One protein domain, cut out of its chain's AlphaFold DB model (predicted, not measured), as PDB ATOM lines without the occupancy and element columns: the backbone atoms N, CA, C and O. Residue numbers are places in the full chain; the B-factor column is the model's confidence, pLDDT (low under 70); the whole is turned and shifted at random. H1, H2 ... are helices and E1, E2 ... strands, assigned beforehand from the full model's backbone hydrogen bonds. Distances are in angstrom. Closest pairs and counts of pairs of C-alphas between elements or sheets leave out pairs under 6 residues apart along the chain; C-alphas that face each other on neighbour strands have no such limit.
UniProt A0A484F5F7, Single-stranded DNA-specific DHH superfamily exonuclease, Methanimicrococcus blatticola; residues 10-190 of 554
ATOM      1  N   SER A  10     -19.991  -7.796  52.218       90.94
ATOM      2  CA  SER A  10     -20.158  -8.884  53.189       90.94
ATOM      3  C   SER A  10     -21.442  -8.763  54.020       90.94
ATOM      4  O   SER A  10     -22.099  -9.761  54.330       90.94
ATOM      5  N   GLU A  11     -21.861  -7.538  54.348       93.69
ATOM      6  CA  GLU A  11     -23.121  -7.293  55.040       93.69
ATOM      7  C   GLU A  11     -24.321  -7.511  54.112       93.69
ATOM      8  O   GLU A  11     -25.292  -8.154  54.522       93.69
ATOM      9  N   LYS A  12     -24.245  -7.071  52.852       94.69
ATOM     10  CA  LYS A  12     -25.290  -7.340  51.848       94.69
ATOM     11  C   LYS A  12     -25.485  -8.842  51.627       94.69
ATOM     12  O   LYS A  12     -26.622  -9.312  51.646       94.69
ATOM     13  N   ILE A  13     -24.396  -9.608  51.520       96.12
ATOM     14  CA  ILE A  13     -24.430 -11.078  51.413       96.12
ATOM     15  C   ILE A  13     -25.126 -11.687  52.637       96.12
ATOM     16  O   ILE A  13     -26.000 -12.543  52.503       96.12
ATOM     17  N   ARG A  14     -24.825 -11.202  53.847       96.69
ATOM     18  CA  ARG A  14     -25.517 -11.636  55.071       96.69
ATOM     19  C   ARG A  14     -27.019 -11.331  55.034       96.69
ATOM     20  O   ARG A  14     -27.812 -12.130  55.531       96.69
ATOM     21  N   HIS A  15     -27.432 -10.197  54.472       97.00
ATOM     22  CA  HIS A  15     -28.850  -9.884  54.277       97.00
ATOM     23  C   HIS A  15     -29.515 -10.807  53.247       97.00
ATOM     24  O   HIS A  15     -30.621 -11.284  53.505       97.00
ATOM     25  N   LEU A  16     -28.827 -11.136  52.151       97.94
ATOM     26  CA  LEU A  16     -29.306 -12.120  51.178       97.94
ATOM     27  C   LEU A  16     -29.514 -13.496  51.829       97.94
ATOM     28  O   LEU A  16     -30.582 -14.088  51.679       97.94
ATOM     29  N   LYS A  17     -28.552 -13.961  52.638       98.25
ATOM     30  CA  LYS A  17     -28.668 -15.212  53.410       98.25
ATOM     31  C   LYS A  17     -29.878 -15.197  54.360       98.25
ATOM     32  O   LYS A  17     -30.607 -16.178  54.430       98.25
ATOM     33  N   LYS A  18     -30.208 -14.062  54.993       98.19
ATOM     34  CA  LYS A  18     -31.440 -13.933  55.812       98.19
ATOM     35  C   LYS A  18     -32.735 -14.043  54.995       98.19
ATOM     36  O   LYS A  18     -33.756 -14.510  55.517       98.19
ATOM     37  N   HIS A  19     -32.734 -13.579  53.744       98.19
ATOM     38  CA  HIS A  19     -33.867 -13.792  52.839       98.19
ATOM     39  C   HIS A  19     -33.982 -15.281  52.487       98.19
ATOM     40  O   HIS A  19     -35.079 -15.830  52.587       98.19
ATOM     41  N   ALA A  20     -32.858 -15.942  52.194       98.62
ATOM     42  CA  ALA A  20     -32.795 -17.386  51.969       98.62
ATOM     43  C   ALA A  20     -33.305 -18.188  53.182       98.62
ATOM     44  O   ALA A  20     -34.146 -19.068  53.019       98.62
ATOM     45  N   ASP A  21     -32.937 -17.806  54.411       98.69
ATOM     46  CA  ASP A  21     -33.471 -18.410  55.644       98.69
ATOM     47  C   ASP A  21     -34.994 -18.273  55.754       98.69
ATOM     48  O   ASP A  21     -35.696 -19.159  56.247       98.69
ATOM     49  N   SER A  22     -35.525 -17.127  55.329       98.56
ATOM     50  CA  SER A  22     -36.963 -16.862  55.360       98.56
ATOM     51  C   SER A  22     -37.703 -17.688  54.310       98.56
ATOM     52  O   SER A  22     -38.770 -18.222  54.612       98.56
ATOM     53  N   ALA A  23     -37.116 -17.850  53.122       98.69
ATOM     54  CA  ALA A  23     -37.633 -18.725  52.078       98.69
ATOM     55  C   ALA A  23     -37.601 -20.190  52.528       98.69
ATOM     56  O   ALA A  23     -38.631 -20.854  52.479       98.69
ATOM     57  N   ALA A  24     -36.477 -20.665  53.067       98.75
ATOM     58  CA  ALA A  24     -36.326 -22.020  53.589       98.75
ATOM     59  C   ALA A  24     -37.366 -22.345  54.673       98.75
ATOM     60  O   ALA A  24     -38.039 -23.375  54.604       98.75
ATOM     61  N   ARG A  25     -37.562 -21.441  55.647       98.62
ATOM     62  CA  ARG A  25     -38.600 -21.595  56.681       98.62
ATOM     63  C   ARG A  25     -40.004 -21.673  56.095       98.62
ATOM     64  O   ARG A  25     -40.804 -22.453  56.599       98.62
ATOM     65  N   LEU A  26     -40.310 -20.862  55.081       98.56
ATOM     66  CA  LEU A  26     -41.619 -20.874  54.435       98.56
ATOM     67  C   LEU A  26     -41.827 -22.160  53.629       98.56
ATOM     68  O   LEU A  26     -42.860 -22.795  53.786       98.56
ATOM     69  N   ILE A  27     -40.846 -22.571  52.821       98.62
ATOM     70  CA  ILE A  27     -40.913 -23.785  51.991       98.62
ATOM     71  C   ILE A  27     -41.191 -25.017  52.856       98.62
ATOM     72  O   ILE A  27     -42.085 -25.797  52.543       98.62
ATOM     73  N   LYS A  28     -40.512 -25.145  54.002       98.19
ATOM     74  CA  LYS A  28     -40.675 -26.273  54.938       98.19
ATOM     75  C   LYS A  28     -42.053 -26.361  55.611       98.19
ATOM     76  O   LYS A  28     -42.319 -27.340  56.300       98.19
ATOM     77  N   GLN A  29     -42.925 -25.364  55.443       97.88
ATOM     78  CA  GLN A  29     -44.307 -25.400  55.946       97.88
ATOM     79  C   GLN A  29     -45.283 -26.083  54.978       97.88
ATOM     80  O   GLN A  29     -46.432 -26.312  55.351       97.88
ATOM     81  N   TYR A  30     -44.852 -26.393  53.752       97.81
ATOM     82  CA  TYR A  30     -45.703 -26.950  52.706       97.81
ATOM     83  C   TYR A  30     -45.311 -28.393  52.381       97.81
ATOM     84  O   TYR A  30     -44.138 -28.706  52.197       97.81
ATOM     85  N   SER A  31     -46.312 -29.268  52.258       95.12
ATOM     86  CA  SER A  31     -46.121 -30.672  51.854       95.12
ATOM     87  C   SER A  31     -46.108 -30.865  50.336       95.12
ATOM     88  O   SER A  31     -45.589 -31.872  49.850       95.12
ATOM     89  N   HIS A  32     -46.689 -29.912  49.600       96.88
ATOM     90  CA  HIS A  32     -46.829 -29.937  48.149       96.88
ATOM     91  C   HIS A  32     -46.340 -28.625  47.539       96.88
ATOM     92  O   HIS A  32     -46.794 -27.543  47.927       96.88
ATOM     93  N   VAL A  33     -45.424 -28.734  46.580       97.94
ATOM     94  CA  VAL A  33     -44.845 -27.579  45.890       97.94
ATOM     95  C   VAL A  33     -44.859 -27.762  44.374       97.94
ATOM     96  O   VAL A  33     -44.724 -28.872  43.859       97.94
ATOM     97  N   CYS A  34     -44.994 -26.657  43.648       97.56
ATOM     98  CA  CYS A  34     -44.704 -26.581  42.223       97.56
ATOM     99  C   CYS A  34     -43.415 -25.776  42.040       97.56
ATOM    100  O   CYS A  34     -43.368 -24.592  42.359       97.56
ATOM    101  N   LEU A  35     -42.362 -26.432  41.567       97.88
ATOM    102  CA  LEU A  35     -41.097 -25.818  41.205       97.88
ATOM    103  C   LEU A  35     -41.162 -25.385  39.739       97.88
ATOM    104  O   LEU A  35     -41.413 -26.209  38.859       97.88
ATOM    105  N   VAL A  36     -40.917 -24.108  39.482       97.19
ATOM    106  CA  VAL A  36     -40.907 -23.502  38.150       97.19
ATOM    107  C   VAL A  36     -39.520 -22.935  37.899       97.19
ATOM    108  O   VAL A  36     -39.073 -22.084  38.662       97.19
ATOM    109  N   THR A  37     -38.841 -23.389  36.849       96.81
ATOM    110  CA  THR A  37     -37.478 -22.935  36.532       96.81
ATOM    111  C   THR A  37     -37.357 -22.420  35.107       96.81
ATOM    112  O   THR A  37     -38.127 -22.820  34.226       96.81
ATOM    113  N   HIS A  38     -36.366 -21.561  34.882       95.44
ATOM    114  CA  HIS A  38     -35.903 -21.244  33.537       95.44
ATOM    115  C   HIS A  38     -35.256 -22.477  32.867       95.44
ATOM    116  O   HIS A  38     -35.046 -23.512  33.516       95.44
ATOM    117  N   ASN A  39     -35.023 -22.407  31.553       93.75
ATOM    118  CA  ASN A  39     -34.597 -23.548  30.735       93.75
ATOM    119  C   ASN A  39     -33.111 -23.539  30.354       93.75
ATOM    120  O   ASN A  39     -32.674 -24.470  29.680       93.75
ATOM    121  N   ASP A  40     -32.348 -22.519  30.737       94.88
ATOM    122  CA  ASP A  40     -30.901 -22.451  30.510       94.88
ATOM    123  C   ASP A  40     -30.100 -23.181  31.605       94.88
ATOM    124  O   ASP A  40     -30.650 -23.831  32.492       94.88
ATOM    125  N   SER A  41     -28.770 -23.101  31.531       95.12
ATOM    126  CA  SER A  41     -27.886 -23.794  32.476       95.12
ATOM    127  C   SER A  41     -28.101 -23.361  33.932       95.12
ATOM    128  O   SER A  41     -28.009 -24.201  34.832       95.12
ATOM    129  N   ASP A  42     -28.404 -22.086  34.182       97.62
ATOM    130  CA  ASP A  42     -28.623 -21.560  35.533       97.62
ATOM    131  C   ASP A  42     -29.978 -22.019  36.091       97.62
ATOM    132  O   ASP A  42     -30.064 -22.523  37.216       97.62
ATOM    133  N   GLY A  43     -31.026 -21.998  35.266       97.62
ATOM    134  CA  GLY A  43     -32.336 -22.553  35.599       97.62
ATOM    135  C   GLY A  43     -32.327 -24.071  35.818       97.62
ATOM    136  O   GLY A  43     -32.929 -24.564  36.777       97.62
ATOM    137  N   LEU A  44     -31.613 -24.834  34.984       98.12
ATOM    138  CA  LEU A  44     -31.520 -26.298  35.089       98.12
ATOM    139  C   LEU A  44     -30.721 -26.739  36.325       98.12
ATOM    140  O   LEU A  44     -31.118 -27.679  37.022       98.12
ATOM    141  N   THR A  45     -29.627 -26.045  36.653       98.44
ATOM    142  CA  THR A  45     -28.883 -26.297  37.900       98.44
ATOM    143  C   THR A  45     -29.676 -25.852  39.128       98.44
ATOM    144  O   THR A  45     -29.737 -26.601  40.107       98.44
ATOM    145  N   SER A  46     -30.385 -24.719  39.062       98.69
ATOM    146  CA  SER A  46     -31.344 -24.302  40.094       98.69
ATOM    147  C   SER A  46     -32.407 -25.370  40.358       98.69
ATOM    148  O   SER A  46     -32.700 -25.686  41.516       98.69
ATOM    149  N   ALA A  47     -32.953 -25.966  39.292       98.50
ATOM    150  CA  ALA A  47     -33.917 -27.054  39.386       98.50
ATOM    151  C   ALA A  47     -33.319 -28.252  40.127       98.50
ATOM    152  O   ALA A  47     -33.904 -28.723  41.100       98.50
ATOM    153  N   ALA A  48     -32.133 -28.714  39.719       98.62
ATOM    154  CA  ALA A  48     -31.468 -29.850  40.346       98.62
ATOM    155  C   ALA A  48     -31.172 -29.608  41.839       98.62
ATOM    156  O   ALA A  48     -31.442 -30.484  42.665       98.62
ATOM    157  N   ILE A  49     -30.697 -28.411  42.202       98.88
ATOM    158  CA  ILE A  49     -30.445 -28.014  43.595       98.88
ATOM    159  C   ILE A  49     -31.736 -28.088  44.418       98.88
ATOM    160  O   ILE A  49     -31.786 -28.759  45.453       98.88
ATOM    161  N   MET A  50     -32.807 -27.435  43.955       98.88
ATOM    162  CA  MET A  50     -34.063 -27.385  44.703       98.88
ATOM    163  C   MET A  50     -34.764 -28.741  44.752       98.88
ATOM    164  O   MET A  50     -35.293 -29.105  45.800       98.88
ATOM    165  N   ILE A  51     -34.723 -29.531  43.678       98.75
ATOM    166  CA  ILE A  51     -35.243 -30.902  43.662       98.75
ATOM    167  C   ILE A  51     -34.554 -31.745  44.738       98.75
ATOM    168  O   ILE A  51     -35.230 -32.417  45.519       98.75
ATOM    169  N   GLN A  52     -33.221 -31.701  44.829       98.62
ATOM    170  CA  GLN A  52     -32.496 -32.455  45.852       98.62
ATOM    171  C   GLN A  52     -32.831 -31.976  47.268       98.62
ATOM    172  O   GLN A  52     -33.079 -32.805  48.148       98.62
ATOM    173  N   ALA A  53     -32.924 -30.661  47.485       98.75
ATOM    174  CA  ALA A  53     -33.308 -30.094  48.776       98.75
ATOM    175  C   ALA A  53     -34.731 -30.508  49.202       98.75
ATOM    176  O   ALA A  53     -34.940 -30.936  50.339       98.75
ATOM    177  N   LEU A  54     -35.700 -30.450  48.283       98.69
ATOM    178  CA  LEU A  54     -37.091 -30.851  48.517       98.69
ATOM    179  C   LEU A  54     -37.208 -32.354  48.798       98.69
ATOM    180  O   LEU A  54     -37.892 -32.744  49.745       98.69
ATOM    181  N   LYS A  55     -36.486 -33.197  48.042       98.06
ATOM    182  CA  LYS A  55     -36.412 -34.649  48.291       98.06
ATOM    183  C   LYS A  55     -35.879 -34.949  49.686       98.06
ATOM    184  O   LYS A  55     -36.456 -35.775  50.387       98.06
ATOM    185  N   ARG A  56     -34.811 -34.267  50.114       98.19
ATOM    186  CA  ARG A  56     -34.241 -34.438  51.461       98.19
ATOM    187  C   ARG A  56     -35.252 -34.064  52.542       98.19
ATOM    188  O   ARG A  56     -35.359 -34.776  53.538       98.19
ATOM    189  N   GLU A  57     -36.036 -33.011  52.323       98.00
ATOM    190  CA  GLU A  57     -37.134 -32.609  53.211       98.00
ATOM    191  C   GLU A  57     -38.396 -33.482  53.127       98.00
ATOM    192  O   GLU A  57     -39.331 -33.257  53.890       98.00
ATOM    193  N   ASN A  58     -38.423 -34.510  52.270       97.38
ATOM    194  CA  ASN A  58     -39.608 -35.328  51.987       97.38
ATOM    195  C   ASN A  58     -40.823 -34.494  51.534       97.38
ATOM    196  O   ASN A  58     -41.971 -34.852  51.806       97.38
ATOM    197  N   ILE A  59     -40.578 -33.379  50.842       98.31
ATOM    198  CA  ILE A  59     -41.624 -32.527  50.273       98.31
ATOM    199  C   ILE A  59     -41.977 -33.060  48.884       98.31
ATOM    200  O   ILE A  59     -41.101 -33.266  48.042       98.31
ATOM    201  N   THR A  60     -43.268 -33.277  48.628       97.81
ATOM    202  CA  THR A  60     -43.738 -33.699  47.304       97.81
ATOM    203  C   THR A  60     -43.695 -32.509  46.360       97.81
ATOM    204  O   THR A  60     -44.244 -31.450  46.669       97.81
ATOM    205  N   TYR A  61     -43.077 -32.679  45.197       97.62
ATOM    206  CA  TYR A  61     -42.913 -31.601  44.235       97.62
ATOM    207  C   TYR A  61     -43.355 -32.009  42.833       97.62
ATOM    208  O   TYR A  61     -43.267 -33.171  42.438       97.62
ATOM    209  N   TYR A  62     -43.786 -31.009  42.076       96.69
ATOM    210  CA  TYR A  62     -43.930 -31.059  40.629       96.69
ATOM    211  C   TYR A  62     -42.948 -30.064  40.043       96.69
ATOM    212  O   TYR A  62     -42.840 -28.955  40.555       96.69
ATOM    213  N   HIS A  63     -42.236 -30.442  38.989       95.81
ATOM    214  CA  HIS A  63     -41.308 -29.544  38.315       95.81
ATOM    215  C   HIS A  63     -41.845 -29.163  36.939       95.81
ATOM    216  O   HIS A  63     -42.419 -29.991  36.226       95.81
ATOM    217  N   LYS A  64     -41.700 -27.887  36.596       94.00
ATOM    218  CA  LYS A  64     -42.022 -27.335  35.293       94.00
ATOM    219  C   LYS A  64     -40.907 -26.406  34.825       94.00
ATOM    220  O   LYS A  64     -40.404 -25.595  35.596       94.00
ATOM    221  N   ILE A  65     -40.595 -26.496  33.541       92.56
ATOM    222  CA  ILE A  65     -39.568 -25.690  32.885       92.56
ATOM    223  C   ILE A  65     -40.261 -24.752  31.916       92.56
ATOM    224  O   ILE A  65     -41.106 -25.192  31.135       92.56
ATOM    225  N   PHE A  66     -39.920 -23.470  31.983       87.62
ATOM    226  CA  PHE A  66     -40.508 -22.459  31.121       87.62
ATOM    227  C   PHE A  66     -39.458 -21.441  30.667       87.62
ATOM    228  O   PHE A  66     -38.891 -20.746  31.508       87.62
ATOM    229  N   PRO A  67     -39.253 -21.278  29.347       82.06
ATOM    230  CA  PRO A  67     -38.321 -20.279  28.819       82.06
ATOM    231  C   PRO A  67     -38.761 -18.836  29.089       82.06
ATOM    232  O   PRO A  67     -37.966 -17.907  29.028       82.06
ATOM    233  N   LYS A  68     -40.066 -18.609  29.296       81.38
ATOM    234  CA  LYS A  68     -40.633 -17.283  29.553       81.38
ATOM    235  C   LYS A  68     -41.836 -17.383  30.469       81.38
ATOM    236  O   LYS A  68     -42.650 -18.295  30.350       81.38
ATOM    237  N   LEU A  69     -41.970 -16.385  31.335       80.94
ATOM    238  CA  LEU A  69     -43.150 -16.207  32.160       80.94
ATOM    239  C   LEU A  69     -44.140 -15.304  31.423       80.94
ATOM    240  O   LEU A  69     -43.946 -14.092  31.327       80.94
ATOM    241  N   ASP A  70     -45.182 -15.927  30.882       83.75
ATOM    242  CA  ASP A  70     -46.241 -15.280  30.115       83.75
ATOM    243  C   ASP A  70     -47.644 -15.744  30.559       83.75
ATOM    244  O   ASP A  70     -47.813 -16.528  31.497       83.75
ATOM    245  N   ALA A  71     -48.679 -15.245  29.878       84.62
ATOM    246  CA  ALA A  71     -50.066 -15.596  30.176       84.62
ATOM    247  C   ALA A  71     -50.362 -17.101  30.014       84.62
ATOM    248  O   ALA A  71     -51.247 -17.624  30.695       84.62
ATOM    249  N   SER A  72     -49.628 -17.802  29.141       85.06
ATOM    250  CA  SER A  72     -49.800 -19.243  28.949       85.06
ATOM    251  C   SER A  72     -49.310 -20.011  30.173       85.06
ATOM    252  O   SER A  72     -50.033 -20.870  30.681       85.06
ATOM    253  N   LEU A  73     -48.157 -19.620  30.730       84.12
ATOM    254  CA  LEU A  73     -47.638 -20.187  31.969       84.12
ATOM    255  C   LEU A  73     -48.612 -19.979  33.128       84.12
ATOM    256  O   LEU A  73     -48.963 -20.932  33.821       84.12
ATOM    257  N   VAL A  74     -49.086 -18.746  33.322       86.81
ATOM    258  CA  VAL A  74     -50.052 -18.434  34.388       86.81
ATOM    259  C   VAL A  74     -51.286 -19.328  34.278       86.81
ATOM    260  O   VAL A  74     -51.726 -19.896  35.276       86.81
ATOM    261  N   SER A  75     -51.813 -19.505  33.063       87.25
ATOM    262  CA  SER A  75     -52.966 -20.373  32.819       87.25
ATOM    263  C   SER A  75     -52.675 -21.838  33.152       87.25
ATOM    264  O   SER A  75     -53.496 -22.487  33.805       87.25
ATOM    265  N   VAL A  76     -51.507 -22.360  32.762       88.56
ATOM    266  CA  VAL A  76     -51.090 -23.728  33.098       88.56
ATOM    267  C   VAL A  76     -50.965 -23.899  34.609       88.56
ATOM    268  O   VAL A  76     -51.502 -24.864  35.148       88.56
ATOM    269  N   LEU A  77     -50.307 -22.970  35.307       91.00
ATOM    270  CA  LEU A  77     -50.113 -23.063  36.755       91.00
ATOM    271  C   LEU A  77     -51.446 -23.002  37.507       91.00
ATOM    272  O   LEU A  77     -51.720 -23.886  38.315       91.00
ATOM    273  N   ALA A  78     -52.296 -22.025  37.184       88.56
ATOM    274  CA  ALA A  78     -53.591 -21.842  37.834       88.56
ATOM    275  C   ALA A  78     -54.565 -23.010  37.592       88.56
ATOM    276  O   ALA A  78     -55.420 -23.281  38.428       88.56
ATOM    277  N   SER A  79     -54.457 -23.703  36.452       89.00
ATOM    278  CA  SER A  79     -55.321 -24.849  36.131       89.00
ATOM    279  C   SER A  79     -54.782 -26.193  36.623       89.00
ATOM    280  O   SER A  79     -55.567 -27.110  36.860       89.00
ATOM    281  N   SER A  80     -53.461 -26.326  36.767       90.25
ATOM    282  CA  SER A  80     -52.815 -27.607  37.082       90.25
ATOM    283  C   SER A  80     -52.583 -27.825  38.573       90.25
ATOM    284  O   SER A  80     -52.409 -28.970  38.988       90.25
ATOM    285  N   PHE A  81     -52.551 -26.755  39.374       91.81
ATOM    286  CA  PHE A  81     -52.167 -26.829  40.781       91.81
ATOM    287  C   PHE A  81     -53.235 -26.214  41.696       91.81
ATOM    288  O   PHE A  81     -53.674 -25.092  41.450       91.81
ATOM    289  N   PRO A  82     -53.645 -26.920  42.766       92.00
ATOM    290  CA  PRO A  82     -54.523 -26.373  43.801       92.00
ATOM    291  C   PRO A  82     -53.974 -25.089  44.439       92.00
ATOM    292  O   PRO A  82     -52.762 -24.926  44.549       92.00
ATOM    293  N   GLU A  83     -54.848 -24.192  44.908       91.62
ATOM    294  CA  GLU A  83     -54.453 -22.883  45.471       91.62
ATOM    295  C   GLU A  83     -53.583 -22.976  46.739       91.62
ATOM    296  O   GLU A  83     -52.882 -22.026  47.083       91.62
ATOM    297  N   ASP A  84     -53.607 -24.110  47.444       92.19
ATOM    298  CA  ASP A  84     -52.804 -24.354  48.645       92.19
ATOM    299  C   ASP A  84     -51.369 -24.821  48.343       92.19
ATOM    300  O   ASP A  84     -50.533 -24.840  49.249       92.19
ATOM    301  N   PHE A  85     -51.046 -25.127  47.080       96.50
ATOM    302  CA  PHE A  85     -49.676 -25.422  46.662       96.50
ATOM    303  C   PHE A  85     -48.802 -24.176  46.756       96.50
ATOM    304  O   PHE A  85     -49.180 -23.101  46.285       96.50
ATOM    305  N   LEU A  86     -47.584 -24.346  47.274       98.12
ATOM    306  CA  LEU A  86     -46.548 -23.327  47.158       98.12
ATOM    307  C   LEU A  86     -45.903 -23.394  45.774       98.12
ATOM    308  O   LEU A  86     -45.399 -24.446  45.383       98.12
ATOM    309  N   ILE A  87     -45.860 -22.271  45.063       97.81
ATOM    310  CA  ILE A  87     -45.092 -22.156  43.820       97.81
ATOM    311  C   ILE A  87     -43.718 -21.552  44.128       97.81
ATOM    312  O   ILE A  87     -43.621 -20.482  44.728       97.81
ATOM    313  N   ILE A  88     -42.650 -22.238  43.734       98.44
ATOM    314  CA  ILE A  88     -41.268 -21.776  43.880       98.44
ATOM    315  C   ILE A  88     -40.750 -21.464  42.483       98.44
ATOM    316  O   ILE A  88     -40.615 -22.373  41.668       98.44
ATOM    317  N   PHE A  89     -40.470 -20.196  42.211       98.00
ATOM    318  CA  PHE A  89     -39.822 -19.778  40.974       98.00
ATOM    319  C   PHE A  89     -38.312 -19.705  41.193       98.00
ATOM    320  O   PHE A  89     -37.874 -19.033  42.126       98.00
ATOM    321  N   CYS A  90     -37.539 -20.383  40.348       97.75
ATOM    322  CA  CYS A  90     -36.081 -20.332  40.350       97.75
ATOM    323  C   CYS A  90     -35.568 -19.788  39.024       97.75
ATOM    324  O   CYS A  90     -35.980 -20.270  37.969       97.75
ATOM    325  N   ASP A  91     -34.666 -18.813  39.105       96.88
ATOM    326  CA  ASP A  91     -34.063 -18.148  37.945       96.88
ATOM    327  C   ASP A  91     -35.086 -17.454  37.015       96.88
ATOM    328  O   ASP A  91     -34.884 -17.203  35.832       96.88
ATOM    329  N   ILE A  92     -36.270 -17.166  37.558       94.19
ATOM    330  CA  ILE A  92     -37.355 -16.498  36.846       94.19
ATOM    331  C   ILE A  92     -38.302 -15.838  37.853       94.19
ATOM    332  O   ILE A  92     -38.419 -16.269  39.002       94.19
ATOM    333  N   GLY A  93     -39.031 -14.806  37.421       91.38
ATOM    334  CA  GLY A  93     -40.167 -14.242  38.154       91.38
ATOM    335  C   GLY A  93     -39.986 -12.813  38.664       91.38
ATOM    336  O   GLY A  93     -40.983 -12.098  38.790       91.38
ATOM    337  N   SER A  94     -38.760 -12.336  38.912       90.62
ATOM    338  CA  SER A  94     -38.545 -10.986  39.471       90.62
ATOM    339  C   SER A  94     -39.022  -9.880  38.531       90.62
ATOM    340  O   SER A  94     -39.525  -8.855  38.991       90.62
ATOM    341  N   GLY A  95     -38.910 -10.093  37.219       86.81
ATOM    342  CA  GLY A  95     -39.290  -9.118  36.198       86.81
ATOM    343  C   GLY A  95     -40.769  -9.138  35.797       86.81
ATOM    344  O   GLY A  95     -41.172  -8.349  34.945       86.81
ATOM    345  N   GLN A  96     -41.586 -10.042  36.349       86.69
ATOM    346  CA  GLN A  96     -42.915 -10.360  35.805       86.69
ATOM    347  C   GLN A  96     -44.039 -10.299  36.851       86.69
ATOM    348  O   GLN A  96     -44.980 -11.095  36.831       86.69
ATOM    349  N   ALA A  97     -43.977  -9.320  37.760       87.50
ATOM    350  CA  ALA A  97     -44.951  -9.165  38.843       87.50
ATOM    351  C   ALA A  97     -46.420  -9.085  38.376       87.50
ATOM    352  O   ALA A  97     -47.311  -9.531  39.100       87.50
ATOM    353  N   GLU A  98     -46.684  -8.544  37.181       88.38
ATOM    354  CA  GLU A  98     -48.032  -8.461  36.599       88.38
ATOM    355  C   GLU A  98     -48.651  -9.850  36.390       88.38
ATOM    356  O   GLU A  98     -49.739 -10.122  36.890       88.38
ATOM    357  N   PHE A  99     -47.926 -10.751  35.725       88.94
ATOM    358  CA  PHE A  99     -48.375 -12.121  35.483       88.94
ATOM    359  C   PHE A  99     -48.485 -12.920  36.784       88.94
ATOM    360  O   PHE A  99     -49.461 -13.636  36.994       88.94
ATOM    361  N   LEU A 100     -47.518 -12.755  37.690       91.00
ATOM    362  CA  LEU A 100     -47.536 -13.426  38.990       91.00
ATOM    363  C   LEU A 100     -48.746 -13.027  39.842       91.00
ATOM    364  O   LEU A 100     -49.270 -13.854  40.579       91.00
ATOM    365  N   SER A 101     -49.224 -11.785  39.725       90.62
ATOM    366  CA  SER A 101     -50.383 -11.290  40.488       90.62
ATOM    367  C   SER A 101     -51.700 -11.975  40.116       90.62
ATOM    368  O   SER A 101     -52.668 -11.869  40.866       90.62
ATOM    369  N   ALA A 102     -51.748 -12.676  38.981       90.44
ATOM    370  CA  ALA A 102     -52.906 -13.455  38.561       90.44
ATOM    371  C   ALA A 102     -52.943 -14.873  39.165       90.44
ATOM    372  O   ALA A 102     -53.949 -15.564  39.014       90.44
ATOM    373  N   LEU A 103     -51.877 -15.315  39.843       90.88
ATOM    374  CA  LEU A 103     -51.838 -16.618  40.504       90.88
ATOM    375  C   LEU A 103     -52.407 -16.511  41.929       90.88
ATOM    376  O   LEU A 103     -51.921 -15.692  42.713       90.88
ATOM    377  N   PRO A 104     -53.394 -17.346  42.306       90.94
ATOM    378  CA  PRO A 104     -53.943 -17.359  43.666       90.94
ATOM    379  C   PRO A 104     -52.987 -18.012  44.680       90.94
ATOM    380  O   PRO A 104     -53.131 -17.826  45.890       90.94
ATOM    381  N   ASN A 105     -52.009 -18.778  44.191       95.38
ATOM    382  CA  ASN A 105     -51.100 -19.567  45.005       95.38
ATOM    383  C   ASN A 105     -50.138 -18.710  45.844       95.38
ATOM    384  O   ASN A 105     -49.615 -17.696  45.370       95.38
ATOM    385  N   PRO A 106     -49.786 -19.158  47.063       96.56
ATOM    386  CA  PRO A 106     -48.611 -18.642  47.741       96.56
ATOM    387  C   PRO A 106     -47.359 -18.930  46.905       96.56
ATOM    388  O   PRO A 106     -47.227 -20.006  46.321       96.56
ATOM    389  N   MET A 107     -46.414 -17.989  46.884       97.19
ATOM    390  CA  MET A 107     -45.200 -18.155  46.085       97.19
ATOM    391  C   MET A 107     -43.931 -17.612  46.745       97.19
ATOM    392  O   MET A 107     -43.978 -16.684  47.561       97.19
ATOM    393  N   VAL A 108     -42.806 -18.207  46.350       98.50
ATOM    394  CA  VAL A 108     -41.431 -17.798  46.656       98.50
ATOM    395  C   VAL A 108     -40.698 -17.562  45.339       98.50
ATOM    396  O   VAL A 108     -40.859 -18.340  44.403       98.50
ATOM    397  N   ILE A 109     -39.894 -16.502  45.276       98.38
ATOM    398  CA  ILE A 109     -39.040 -16.195  44.121       98.38
ATOM    399  C   ILE A 109     -37.577 -16.288  44.554       98.38
ATOM    400  O   ILE A 109     -37.179 -15.608  45.504       98.38
ATOM    401  N   LEU A 110     -36.807 -17.125  43.861       98.62
ATOM    402  CA  LEU A 110     -35.369 -17.354  44.009       98.62
ATOM    403  C   LEU A 110     -34.696 -16.941  42.694       98.62
ATOM    404  O   LEU A 110     -34.613 -17.735  41.764       98.62
ATOM    405  N   ASP A 111     -34.302 -15.680  42.564       97.69
ATOM    406  CA  ASP A 111     -33.971 -15.113  41.252       97.69
ATOM    407  C   ASP A 111     -32.955 -13.970  41.373       97.69
ATOM    408  O   ASP A 111     -32.836 -13.340  42.423       97.69
ATOM    409  N   HIS A 112     -32.220 -13.704  40.300       95.94
ATOM    410  CA  HIS A 112     -31.162 -12.699  40.206       95.94
ATOM    411  C   HIS A 112     -31.465 -11.585  39.190       95.94
ATOM    412  O   HIS A 112     -30.802 -10.546  39.195       95.94
ATOM    413  N   HIS A 113     -32.518 -11.739  38.385       92.50
ATOM    414  CA  HIS A 113     -32.945 -10.741  37.411       92.50
ATOM    415  C   HIS A 113     -33.458  -9.443  38.051       92.50
ATOM    416  O   HIS A 113     -33.883  -9.402  39.210       92.50
ATOM    417  N   VAL A 114     -33.482  -8.370  37.252       89.31
ATOM    418  CA  VAL A 114     -33.975  -7.050  37.669       89.31
ATOM    419  C   VAL A 114     -35.435  -7.136  38.134       89.31
ATOM    420  O   VAL A 114     -36.309  -7.474  37.331       89.31
ATOM    421  N   PRO A 115     -35.738  -6.786  39.400       89.88
ATOM    422  CA  PRO A 115     -37.112  -6.755  39.880       89.88
ATOM    423  C   PRO A 115     -37.938  -5.667  39.188       89.88
ATOM    424  O   PRO A 115     -37.517  -4.510  39.112       89.88
ATOM    425  N   VAL A 116     -39.147  -6.011  38.743       88.50
ATOM    426  CA  VAL A 116     -40.089  -5.073  38.115       88.50
ATOM    427  C   VAL A 116     -41.422  -5.099  38.851       88.50
ATOM    428  O   VAL A 116     -42.034  -6.147  39.041       88.50
ATOM    429  N   GLY A 117     -41.912  -3.915  39.221       88.12
ATOM    430  CA  GLY A 117     -43.202  -3.758  39.887       88.12
ATOM    431  C   GLY A 117     -43.223  -4.298  41.320       88.12
ATOM    432  O   GLY A 117     -42.191  -4.551  41.942       88.12
ATOM    433  N   LYS A 118     -44.429  -4.429  41.877       89.50
ATOM    434  CA  LYS A 118     -44.642  -4.992  43.213       89.50
ATOM    435  C   LYS A 118     -45.072  -6.447  43.078       89.50
ATOM    436  O   LYS A 118     -46.185  -6.715  42.644       89.50
ATOM    437  N   THR A 119     -44.200  -7.363  43.476       91.81
ATOM    438  CA  THR A 119     -44.482  -8.802  43.440       91.81
ATOM    439  C   THR A 119     -45.486  -9.236  44.524       91.81
ATOM    440  O   THR A 119     -45.453  -8.688  45.633       91.81
ATOM    441  N   PRO A 120     -46.372 -10.211  44.230       93.75
ATOM    442  CA  PRO A 120     -47.249 -10.847  45.218       93.75
ATOM    443  C   PRO A 120     -46.538 -11.928  46.057       93.75
ATOM    444  O   PRO A 120     -47.150 -12.496  46.963       93.75
ATOM    445  N   ALA A 121     -45.268 -12.237  45.766       96.00
ATOM    446  CA  ALA A 121     -44.528 -13.283  46.462       96.00
ATOM    447  C   ALA A 121     -44.419 -13.032  47.969       96.00
ATOM    448  O   ALA A 121     -44.145 -11.919  48.422       96.00
ATOM    449  N   LYS A 122     -44.586 -14.102  48.756       96.75
ATOM    450  CA  LYS A 122     -44.454 -14.050  50.220       96.75
ATOM    451  C   LYS A 122     -43.010 -13.793  50.638       96.75
ATOM    452  O   LYS A 122     -42.772 -13.107  51.629       96.75
ATOM    453  N   VAL A 123     -42.061 -14.364  49.897       97.44
ATOM    454  CA  VAL A 123     -40.622 -14.166  50.088       97.44
ATOM    455  C   VAL A 123     -39.952 -14.040  48.726       97.44
ATOM    456  O   VAL A 123     -40.258 -14.796  47.804       97.44
ATOM    457  N   VAL A 124     -39.021 -13.095  48.628       97.44
ATOM    458  CA  VAL A 124     -38.150 -12.903  47.469       97.44
ATOM    459  C   VAL A 124     -36.714 -12.976  47.954       97.44
ATOM    460  O   VAL A 124     -36.296 -12.182  48.801       97.44
ATOM    461  N   VAL A 125     -35.961 -13.919  47.411       98.31
ATOM    462  CA  VAL A 125     -34.514 -13.987  47.562       98.31
ATOM    463  C   VAL A 125     -33.944 -13.485  46.248       98.31
ATOM    464  O   VAL A 125     -33.977 -14.192  45.250       98.31
ATOM    465  N   ASN A 126     -33.510 -12.226  46.240       97.44
ATOM    466  CA  ASN A 126     -32.908 -11.615  45.063       97.44
ATOM    467  C   ASN A 126     -31.787 -10.645  45.482       97.44
ATOM    468  O   ASN A 126     -32.038  -9.775  46.330       97.44
ATOM    469  N   PRO A 127     -30.567 -10.767  44.922       95.88
ATOM    470  CA  PRO A 127     -29.409  -9.930  45.253       95.88
ATOM    471  C   PRO A 127     -29.685  -8.430  45.128       95.88
ATOM    472  O   PRO A 127     -29.259  -7.641  45.975       95.88
ATOM    473  N   MET A 128     -30.467  -8.025  44.130       93.44
ATOM    474  CA  MET A 128     -30.741  -6.617  43.856       93.44
ATOM    475  C   MET A 128     -31.606  -5.976  44.948       93.44
ATOM    476  O   MET A 128     -31.528  -4.769  45.174       93.44
ATOM    477  N   THR A 129     -32.367  -6.776  45.707       93.38
ATOM    478  CA  THR A 129     -33.144  -6.287  46.865       93.38
ATOM    479  C   THR A 129     -32.268  -5.892  48.055       93.38
ATOM    480  O   THR A 129     -32.725  -5.161  48.936       93.38
ATOM    481  N   VAL A 130     -31.008  -6.340  48.068       94.12
ATOM    482  CA  VAL A 130     -30.001  -6.020  49.087       94.12
ATOM    483  C   VAL A 130     -28.803  -5.259  48.503       94.12
ATOM    484  O   VAL A 130     -27.781  -5.107  49.167       94.12
ATOM    485  N   GLY A 131     -28.918  -4.750  47.271       91.62
ATOM    486  CA  GLY A 131     -27.893  -3.923  46.626       91.62
ATOM    487  C   GLY A 131     -26.666  -4.683  46.108       91.62
ATOM    488  O   GLY A 131     -25.587  -4.085  46.049       91.62
ATOM    489  N   LEU A 132     -26.816  -5.973  45.788       92.44
ATOM    490  CA  LEU A 132     -25.850  -6.772  45.024       92.44
ATOM    491  C   LEU A 132     -26.279  -6.848  43.551       92.44
ATOM    492  O   LEU A 132     -27.474  -6.867  43.253       92.44
ATOM    493  N   GLU A 133     -25.312  -6.916  42.638       90.81
ATOM    494  CA  GLU A 133     -25.570  -6.997  41.197       90.81
ATOM    495  C   GLU A 133     -25.841  -8.439  40.760       90.81
ATOM    496  O   GLU A 133     -24.935  -9.270  40.700       90.81
ATOM    497  N   GLY A 134     -27.092  -8.736  40.402       90.38
ATOM    498  CA  GLY A 134     -27.482 -10.072  39.945       90.38
ATOM    499  C   GLY A 134     -26.876 -10.483  38.601       90.38
ATOM    500  O   GLY A 134     -26.858 -11.658  38.289       90.38
ATOM    501  N   SER A 135     -26.321  -9.550  37.824       86.44
ATOM    502  CA  SER A 135     -25.708  -9.862  36.524       86.44
ATOM    503  C   SER A 135     -24.316 -10.500  36.609       86.44
ATOM    504  O   SER A 135     -23.836 -11.020  35.605       86.44
ATOM    505  N   TYR A 136     -23.630 -10.430  37.760       88.88
ATOM    506  CA  TYR A 136     -22.278 -10.995  37.900       88.88
ATOM    507  C   TYR A 136     -21.859 -11.399  39.322       88.88
ATOM    508  O   TYR A 136     -20.803 -12.017  39.461       88.88
ATOM    509  N   MET A 137     -22.608 -11.031  40.372       95.38
ATOM    510  CA  MET A 137     -22.240 -11.326  41.769       95.38
ATOM    511  C   MET A 137     -22.935 -12.563  42.349       95.38
ATOM    512  O   MET A 137     -22.439 -13.106  43.340       95.38
ATOM    513  N   ILE A 138     -24.092 -12.960  41.803       97.56
ATOM    514  CA  ILE A 138     -24.779 -14.216  42.128       97.56
ATOM    515  C   ILE A 138     -25.759 -14.633  41.027       97.56
ATOM    516  O   ILE A 138     -26.510 -13.796  40.526       97.56
ATOM    517  N   SER A 139     -25.762 -15.922  40.683       98.12
ATOM    518  CA  SER A 139     -26.694 -16.519  39.716       98.12
ATOM    519  C   SER A 139     -27.975 -17.031  40.391       98.12
ATOM    520  O   SER A 139     -28.043 -17.135  41.624       98.12
ATOM    521  N   GLY A 140     -28.998 -17.372  39.610       98.12
ATOM    522  CA  GLY A 140     -30.198 -18.074  40.061       98.12
ATOM    523  C   GLY A 140     -29.881 -19.393  40.777       98.12
ATOM    524  O   GLY A 140     -30.447 -19.667  41.845       98.12
ATOM    525  N   ALA A 141     -28.905 -20.165  40.289       98.69
ATOM    526  CA  ALA A 141     -28.428 -21.377  40.958       98.69
ATOM    527  C   ALA A 141     -27.743 -21.056  42.286       98.69
ATOM    528  O   ALA A 141     -27.961 -21.756  43.278       98.69
ATOM    529  N   GLY A 142     -26.981 -19.960  42.348       98.69
ATOM    530  CA  GLY A 142     -26.402 -19.466  43.593       98.69
ATOM    531  C   GLY A 142     -27.471 -19.107  44.631       98.69
ATOM    532  O   GLY A 142     -27.401 -19.545  45.782       98.69
ATOM    533  N   VAL A 143     -28.513 -18.378  44.226       98.75
ATOM    534  CA  VAL A 143     -29.660 -18.034  45.086       98.75
ATOM    535  C   VAL A 143     -30.418 -19.289  45.551       98.75
ATOM    536  O   VAL A 143     -30.786 -19.405  46.730       98.75
ATOM    537  N   SER A 144     -30.622 -20.246  44.646       98.88
ATOM    538  CA  SER A 144     -31.253 -21.536  44.938       98.88
ATOM    539  C   SER A 144     -30.429 -22.346  45.939       98.88
ATOM    540  O   SER A 144     -30.980 -22.870  46.906       98.88
ATOM    541  N   TYR A 145     -29.101 -22.371  45.790       98.88
ATOM    542  CA  TYR A 145     -28.191 -23.019  46.734       98.88
ATOM    543  C   TYR A 145     -28.211 -22.369  48.113       98.88
ATOM    544  O   TYR A 145     -28.331 -23.090  49.099       98.88
ATOM    545  N   LEU A 146     -28.170 -21.036  48.216       98.88
ATOM    546  CA  LEU A 146     -28.279 -20.367  49.520       98.88
ATOM    547  C   LEU A 146     -29.577 -20.759  50.243       98.88
ATOM    548  O   LEU A 146     -29.579 -20.968  51.456       98.88
ATOM    549  N   THR A 147     -30.673 -20.908  49.497       98.88
ATOM    550  CA  THR A 147     -31.964 -21.348  50.045       98.88
ATOM    551  C   THR A 147     -31.940 -22.822  50.442       98.88
ATOM    552  O   THR A 147     -32.346 -23.157  51.554       98.88
ATOM    553  N   ALA A 148     -31.414 -23.705  49.590       98.81
ATOM    554  CA  ALA A 148     -31.242 -25.121  49.901       98.81
ATOM    555  C   ALA A 148     -30.358 -25.319  51.143       98.81
ATOM    556  O   ALA A 148     -30.733 -26.053  52.059       98.81
ATOM    557  N   ARG A 149     -29.228 -24.614  51.227       98.56
ATOM    558  CA  ARG A 149     -28.323 -24.605  52.380       98.56
ATOM    559  C   ARG A 149     -29.036 -24.184  53.665       98.56
ATOM    560  O   ARG A 149     -28.813 -24.785  54.709       98.56
ATOM    561  N   ALA A 150     -29.930 -23.199  53.592       98.62
ATOM    562  CA  ALA A 150     -30.736 -22.770  54.733       98.62
ATOM    563  C   ALA A 150     -31.857 -23.761  55.114       98.62
ATOM    564  O   ALA A 150     -32.341 -23.746  56.247       98.62
ATOM    565  N   MET A 151     -32.293 -24.632  54.195       98.62
ATOM    566  CA  MET A 151     -33.236 -25.713  54.517       98.62
ATOM    567  C   MET A 151     -32.556 -26.801  55.353       98.62
ATOM    568  O   MET A 151     -33.145 -27.243  56.348       98.62
ATOM    569  N   ARG A 152     -31.332 -27.194  54.963       98.19
ATOM    570  CA  ARG A 152     -30.501 -28.206  55.634       98.19
ATOM    571  C   ARG A 152     -29.008 -27.980  55.436       98.19
ATOM    572  O   ARG A 152     -28.558 -27.746  54.315       98.19
ATOM    573  N   ASP A 153     -28.239 -28.209  56.497       97.12
ATOM    574  CA  ASP A 153     -26.778 -28.136  56.463       97.12
ATOM    575  C   ASP A 153     -26.140 -29.227  55.588       97.12
ATOM    576  O   ASP A 153     -25.051 -29.038  55.056       97.12
ATOM    577  N   GLU A 154     -26.800 -30.360  55.363       97.44
ATOM    578  CA  GLU A 154     -26.275 -31.393  54.466       97.44
ATOM    579  C   GLU A 154     -26.278 -30.944  53.001       97.44
ATOM    580  O   GLU A 154     -25.529 -31.492  52.205       97.44
ATOM    581  N   ASN A 155     -27.045 -29.905  52.644       98.69
ATOM    582  CA  ASN A 155     -27.077 -29.344  51.290       98.69
ATOM    583  C   ASN A 155     -25.798 -28.580  50.904       98.69
ATOM    584  O   ASN A 155     -25.768 -27.990  49.828       98.69
ATOM    585  N   ALA A 156     -24.741 -28.603  51.732       98.50
ATOM    586  CA  ALA A 156     -23.397 -28.136  51.352       98.50
ATOM    587  C   ALA A 156     -22.911 -28.762  50.044       98.50
ATOM    588  O   ALA A 156     -22.269 -28.098  49.237       98.50
ATOM    589  N   ASP A 157     -23.214 -30.040  49.839       98.44
ATOM    590  CA  ASP A 157     -22.769 -30.802  48.678       98.44
ATOM    591  C   ASP A 157     -23.390 -30.315  47.359       98.44
ATOM    592  O   ASP A 157     -22.820 -30.538  46.294       98.44
ATOM    593  N   LEU A 158     -24.512 -29.590  47.417       98.81
ATOM    594  CA  LEU A 158     -25.164 -28.989  46.250       98.81
ATOM    595  C   LEU A 158     -24.450 -27.724  45.743       98.81
ATOM    596  O   LEU A 158     -24.808 -27.196  44.691       98.81
ATOM    597  N   SER A 159     -23.439 -27.232  46.463       98.75
ATOM    598  CA  SER A 159     -22.641 -26.068  46.055       98.75
ATOM    599  C   SER A 159     -21.889 -26.286  44.738       98.75
ATOM    600  O   SER A 159     -21.680 -25.331  43.996       98.75
ATOM    601  N   SER A 160     -21.546 -27.530  44.385       98.62
ATOM    602  CA  SER A 160     -20.932 -27.847  43.089       98.62
ATOM    603  C   SER A 160     -21.875 -27.588  41.910       98.62
ATOM    604  O   SER A 160     -21.441 -27.055  40.890       98.62
ATOM    605  N   LEU A 161     -23.176 -27.863  42.062       98.81
ATOM    606  CA  LEU A 161     -24.191 -27.495  41.068       98.81
ATOM    607  C   LEU A 161     -24.382 -25.978  40.989       98.81
ATOM    608  O   LEU A 161     -24.591 -25.450  39.901       98.81
ATOM    609  N   ALA A 162     -24.269 -25.266  42.113       98.75
ATOM    610  CA  ALA A 162     -24.313 -23.805  42.106       98.75
ATOM    611  C   ALA A 162     -23.124 -23.220  41.336       98.75
ATOM    612  O   ALA A 162     -23.311 -22.344  40.500       98.75
ATOM    613  N   VAL A 163     -21.916 -23.753  41.551       98.81
ATOM    614  CA  VAL A 163     -20.719 -23.395  40.771       98.81
ATOM    615  C   VAL A 163     -20.939 -23.650  39.276       98.81
ATOM    616  O   VAL A 163     -20.575 -22.801  38.465       98.81
ATOM    617  N   ALA A 164     -21.579 -24.761  38.900       98.56
ATOM    618  CA  ALA A 164     -21.930 -25.032  37.507       98.56
ATOM    619  C   ALA A 164     -22.903 -23.995  36.922       98.56
ATOM    620  O   ALA A 164     -22.661 -23.506  35.821       98.56
ATOM    621  N   GLY A 165     -23.947 -23.613  37.663       98.38
ATOM    622  CA  GLY A 165     -24.885 -22.563  37.250       98.38
ATOM    623  C   GLY A 165     -24.217 -21.195  37.097       98.38
ATOM    624  O   GLY A 165     -24.396 -20.541  36.078       98.38
ATOM    625  N   ILE A 166     -23.335 -20.821  38.032       98.38
ATOM    626  CA  ILE A 166     -22.547 -19.574  37.975       98.38
ATOM    627  C   ILE A 166     -21.698 -19.510  36.697       98.38
ATOM    628  O   ILE A 166     -21.647 -18.472  36.032       98.38
ATOM    629  N   ILE A 167     -21.029 -20.613  36.339       97.56
ATOM    630  CA  ILE A 167     -20.244 -20.699  35.098       97.56
ATOM    631  C   ILE A 167     -21.154 -20.715  33.863       97.56
ATOM    632  O   ILE A 167     -20.844 -20.041  32.878       97.56
ATOM    633  N   GLY A 168     -22.277 -21.435  33.916       95.69
ATOM    634  CA  GLY A 168     -23.273 -21.495  32.845       95.69
ATOM    635  C   GLY A 168     -23.886 -20.132  32.513       95.69
ATOM    636  O   GLY A 168     -24.021 -19.794  31.339       95.69
ATOM    637  N   ASP A 169     -24.148 -19.316  33.534       94.88
ATOM    638  CA  ASP A 169     -24.637 -17.938  33.406       94.88
ATOM    639  C   ASP A 169     -23.516 -16.922  33.096       94.88
ATOM    640  O   ASP A 169     -23.726 -15.714  33.002       94.88
ATOM    641  N   ARG A 170     -22.280 -17.407  32.899       92.00
ATOM    642  CA  ARG A 170     -21.095 -16.602  32.552       92.00
ATOM    643  C   ARG A 170     -20.792 -15.498  33.573       92.00
ATOM    644  O   ARG A 170     -20.265 -14.442  33.212       92.00
ATOM    645  N   GLN A 171     -21.098 -15.744  34.844       93.56
ATOM    646  CA  GLN A 171     -20.841 -14.799  35.922       93.56
ATOM    647  C   GLN A 171     -19.395 -14.847  36.427       93.56
ATOM    648  O   GLN A 171     -18.610 -15.744  36.116       93.56
ATOM    649  N   LEU A 172     -19.040 -13.849  37.236       92.00
ATOM    650  CA  LEU A 172     -17.733 -13.757  37.871       92.00
ATOM    651  C   LEU A 172     -17.739 -14.490  39.217       92.00
ATOM    652  O   LEU A 172     -18.713 -14.443  39.967       92.00
ATOM    653  N   MET A 173     -16.610 -15.109  39.567       95.44
ATOM    654  CA  MET A 173     -16.383 -15.701  40.893       95.44
ATOM    655  C   MET A 173     -15.952 -14.627  41.900       95.44
ATOM    656  O   MET A 173     -14.831 -14.624  42.397       95.44
ATOM    657  N   VAL A 174     -16.853 -13.679  42.159       94.56
ATOM    658  CA  VAL A 174     -16.690 -12.563  43.106       94.56
ATOM    659  C   VAL A 174     -17.874 -12.522  44.070       94.56
ATOM    660  O   VAL A 174     -18.881 -13.190  43.838       94.56
ATOM    661  N   ALA A 175     -17.786 -11.731  45.139       95.75
ATOM    662  CA  ALA A 175     -18.899 -11.508  46.058       95.75
ATOM    663  C   ALA A 175     -19.546 -12.814  46.564       95.75
ATOM    664  O   ALA A 175     -18.865 -13.682  47.113       95.75
ATOM    665  N   ALA A 176     -20.862 -12.968  46.391       97.62
ATOM    666  CA  ALA A 176     -21.573 -14.157  46.843       97.62
ATOM    667  C   ALA A 176     -21.178 -15.419  46.055       97.62
ATOM    668  O   ALA A 176     -21.145 -16.494  46.645       97.62
ATOM    669  N   ASN A 177     -20.815 -15.309  44.772       98.44
ATOM    670  CA  ASN A 177     -20.278 -16.440  44.008       98.44
ATOM    671  C   ASN A 177     -18.958 -16.950  44.598       98.44
ATOM    672  O   ASN A 177     -18.774 -18.158  44.731       98.44
ATOM    673  N   ALA A 178     -18.066 -16.045  45.015       97.94
ATOM    674  CA  ALA A 178     -16.824 -16.424  45.691       97.94
ATOM    675  C   ALA A 178     -17.087 -17.111  47.045       97.94
ATOM    676  O   ALA A 178     -16.453 -18.116  47.356       97.94
ATOM    677  N   ASP A 179     -18.056 -16.619  47.824       98.06
ATOM    678  CA  ASP A 179     -18.483 -17.238  49.090       98.06
ATOM    679  C   ASP A 179     -19.092 -18.641  48.888       98.06
ATOM    680  O   ASP A 179     -18.863 -19.536  49.700       98.06
ATOM    681  N   ILE A 180     -19.836 -18.867  47.798       98.69
ATOM    682  CA  ILE A 180     -20.362 -20.195  47.434       98.69
ATOM    683  C   ILE A 180     -19.232 -21.133  47.001       98.69
ATOM    684  O   ILE A 180     -19.207 -22.292  47.413       98.69
ATOM    685  N   LEU A 181     -18.288 -20.641  46.196       98.69
ATOM    686  CA  LEU A 181     -17.128 -21.417  45.769       98.69
ATOM    687  C   LEU A 181     -16.280 -21.869  46.964       98.69
ATOM    688  O   LEU A 181     -15.836 -23.016  46.991       98.69
ATOM    689  N   GLU A 182     -16.070 -20.999  47.953       98.38
ATOM    690  CA  GLU A 182     -15.310 -21.359  49.150       98.38
ATOM    691  C   GLU A 182     -16.030 -22.436  49.967       98.38
ATOM    692  O   GLU A 182     -15.426 -23.455  50.290       98.38
ATOM    693  N   GLN A 183     -17.346 -22.307  50.171       98.06
ATOM    694  CA  GLN A 183     -18.148 -23.365  50.800       98.06
ATOM    695  C   GLN A 183     -18.046 -24.700  50.050       98.06
ATOM    696  O   GLN A 183     -18.020 -25.763  50.668       98.06
ATOM    697  N   ALA A 184     -17.969 -24.663  48.718       98.69
ATOM    698  CA  ALA A 184     -17.833 -25.864  47.905       98.69
ATOM    699  C   ALA A 184     -16.468 -26.549  48.072       98.69
ATOM    700  O   ALA A 184     -16.381 -27.781  48.087       98.69
ATOM    701  N   LYS A 185     -15.403 -25.756  48.229       98.56
ATOM    702  CA  LYS A 185     -14.059 -26.254  48.548       98.56
ATOM    703  C   LYS A 185     -13.997 -26.808  49.970       98.56
ATOM    704  O   LYS A 185     -13.481 -27.906  50.159       98.56
ATOM    705  N   GLU A 186     -14.574 -26.106  50.946       98.06
ATOM    706  CA  GLU A 186     -14.674 -26.555  52.343       98.06
ATOM    707  C   GLU A 186     -15.452 -27.874  52.469       98.06
ATOM    708  O   GLU A 186     -15.058 -28.762  53.224       98.06
ATOM    709  N   ALA A 187     -16.521 -28.039  51.684       97.88
ATOM    710  CA  ALA A 187     -17.287 -29.282  51.601       97.88
ATOM    711  C   ALA A 187     -16.557 -30.406  50.836       97.88
ATOM    712  O   ALA A 187     -17.041 -31.536  50.802       97.88
ATOM    713  N   GLY A 188     -15.412 -30.116  50.208       98.25
ATOM    714  CA  GLY A 188     -14.631 -31.076  49.429       98.25
ATOM    715  C   GLY A 188     -15.284 -31.499  48.109       98.25
ATOM    716  O   GLY A 188     -14.873 -32.501  47.525       98.25
ATOM    717  N   VAL A 189     -16.294 -30.762  47.631       98.62
ATOM    718  CA  VAL A 189     -17.032 -31.094  46.399       98.62
ATOM    719  C   VAL A 189     -16.525 -30.348  45.169       98.62
ATOM    720  O   VAL A 189     -16.860 -30.738  44.055       98.62
ATOM    721  N   VAL A 190     -15.692 -29.316  45.340       98.69
ATOM    722  CA  VAL A 190     -15.021 -28.609  44.239       98.69
ATOM    723  C   VAL A 190     -13.518 -28.506  44.482       98.69
ATOM    724  O   VAL A 190     -13.066 -28.162  45.571       98.69
TER     725      VAL A 190
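Overview. This is residues 10 to 190 of the 554 residues of the protein "Single-stranded DNA-specific DHH superfamily exonuclease" of Methanimicrococcus blatticola (UniProt A0A484F5F7). What does the model look like? A sheet of five parallel strands has H1, H2 and H6 on one face; H7 and then H8 carry the helices farther from it, while H3 lies near the other end of the longest axis. What is it made of? The printed part has 181 residues, with the order H1 E1 H2 E2 H3 E3 H4 E4 E5 H5 H6 H7 H8, of mixed class. It is compact, with a radius of gyration of the C-alphas of 14.7 A and spans of 43 by 33 by 27 A.

Along the chain. Where are the first elements? H1, residues 10 to 27, is 25.6 A long from C-alpha 10 at (-20.158, -8.884, 53.189). E1 is 32 to 37, H2 is 41 to 56 and 22.7 A long, E2 is 60 to 65, and H3 is 71 to 80. What follows? E3 is 86 to 90, H4 97 to 100, E4 107 to 110, E5 123 to 125 and H5 127 to 130. H6 is 140 to 151, H7 153 to 168 and 24.8 A long, and H8 175 to 186, ending at C-alpha 186 (-14.674, -26.555, 52.343).

Arrangement. How is the sheet built? Its order is E2 E1 E3 E4 E5, parallel, with N 35 and O 62 at 2.8 A, N 36 and O 88 at 2.8 A, N 110 and O 89 at 2.8 A, and N 125 and O 109 at 2.8 A within hydrogen-bond range. E1, H2, E2 and E3, H4, E4 are strand-helix-strand units, parallel neighbours with a helix between; E2, H3, E3 is a split one with E1 between its strands, and these three crossovers are right-handed. Which helices are on it? H1 and H2 form two layers with it, helices on one face, at heights over the sheet of 8.2 A and 8.7 A; H6 is on the same face, and H3 only grazes the sheet. How do the helices meet? H2, H6 and H7 form a bundle, helices side by side: the closest C-alphas of H2 and H6 are Ser 46 and Ala 141, 4.2 A, and H6 and H7 are a hairpin. H8 touches H7 at a steep tilt of 54 degrees, closest at the C-alphas of Ser 159 and Ala 184, 5.2 A; H5 touches H1 at residues 12 to 16 alone. Are the helix backbones complete? Every O i to N i+4 pair is within hydrogen-bond range in H1, H2, H3, H6 and H8, and 7 of 12 are in H7; H4 and H5 are too short for one.

Size, cuts and confidence. How far does it reach? The C-alphas farthest apart, Ser 79 and Glu 186, are 43.8 A apart. Is it whole and sure? The printed part has no cut, the link E4 to E5 is long, and no printed residue is under 70 in pLDDT.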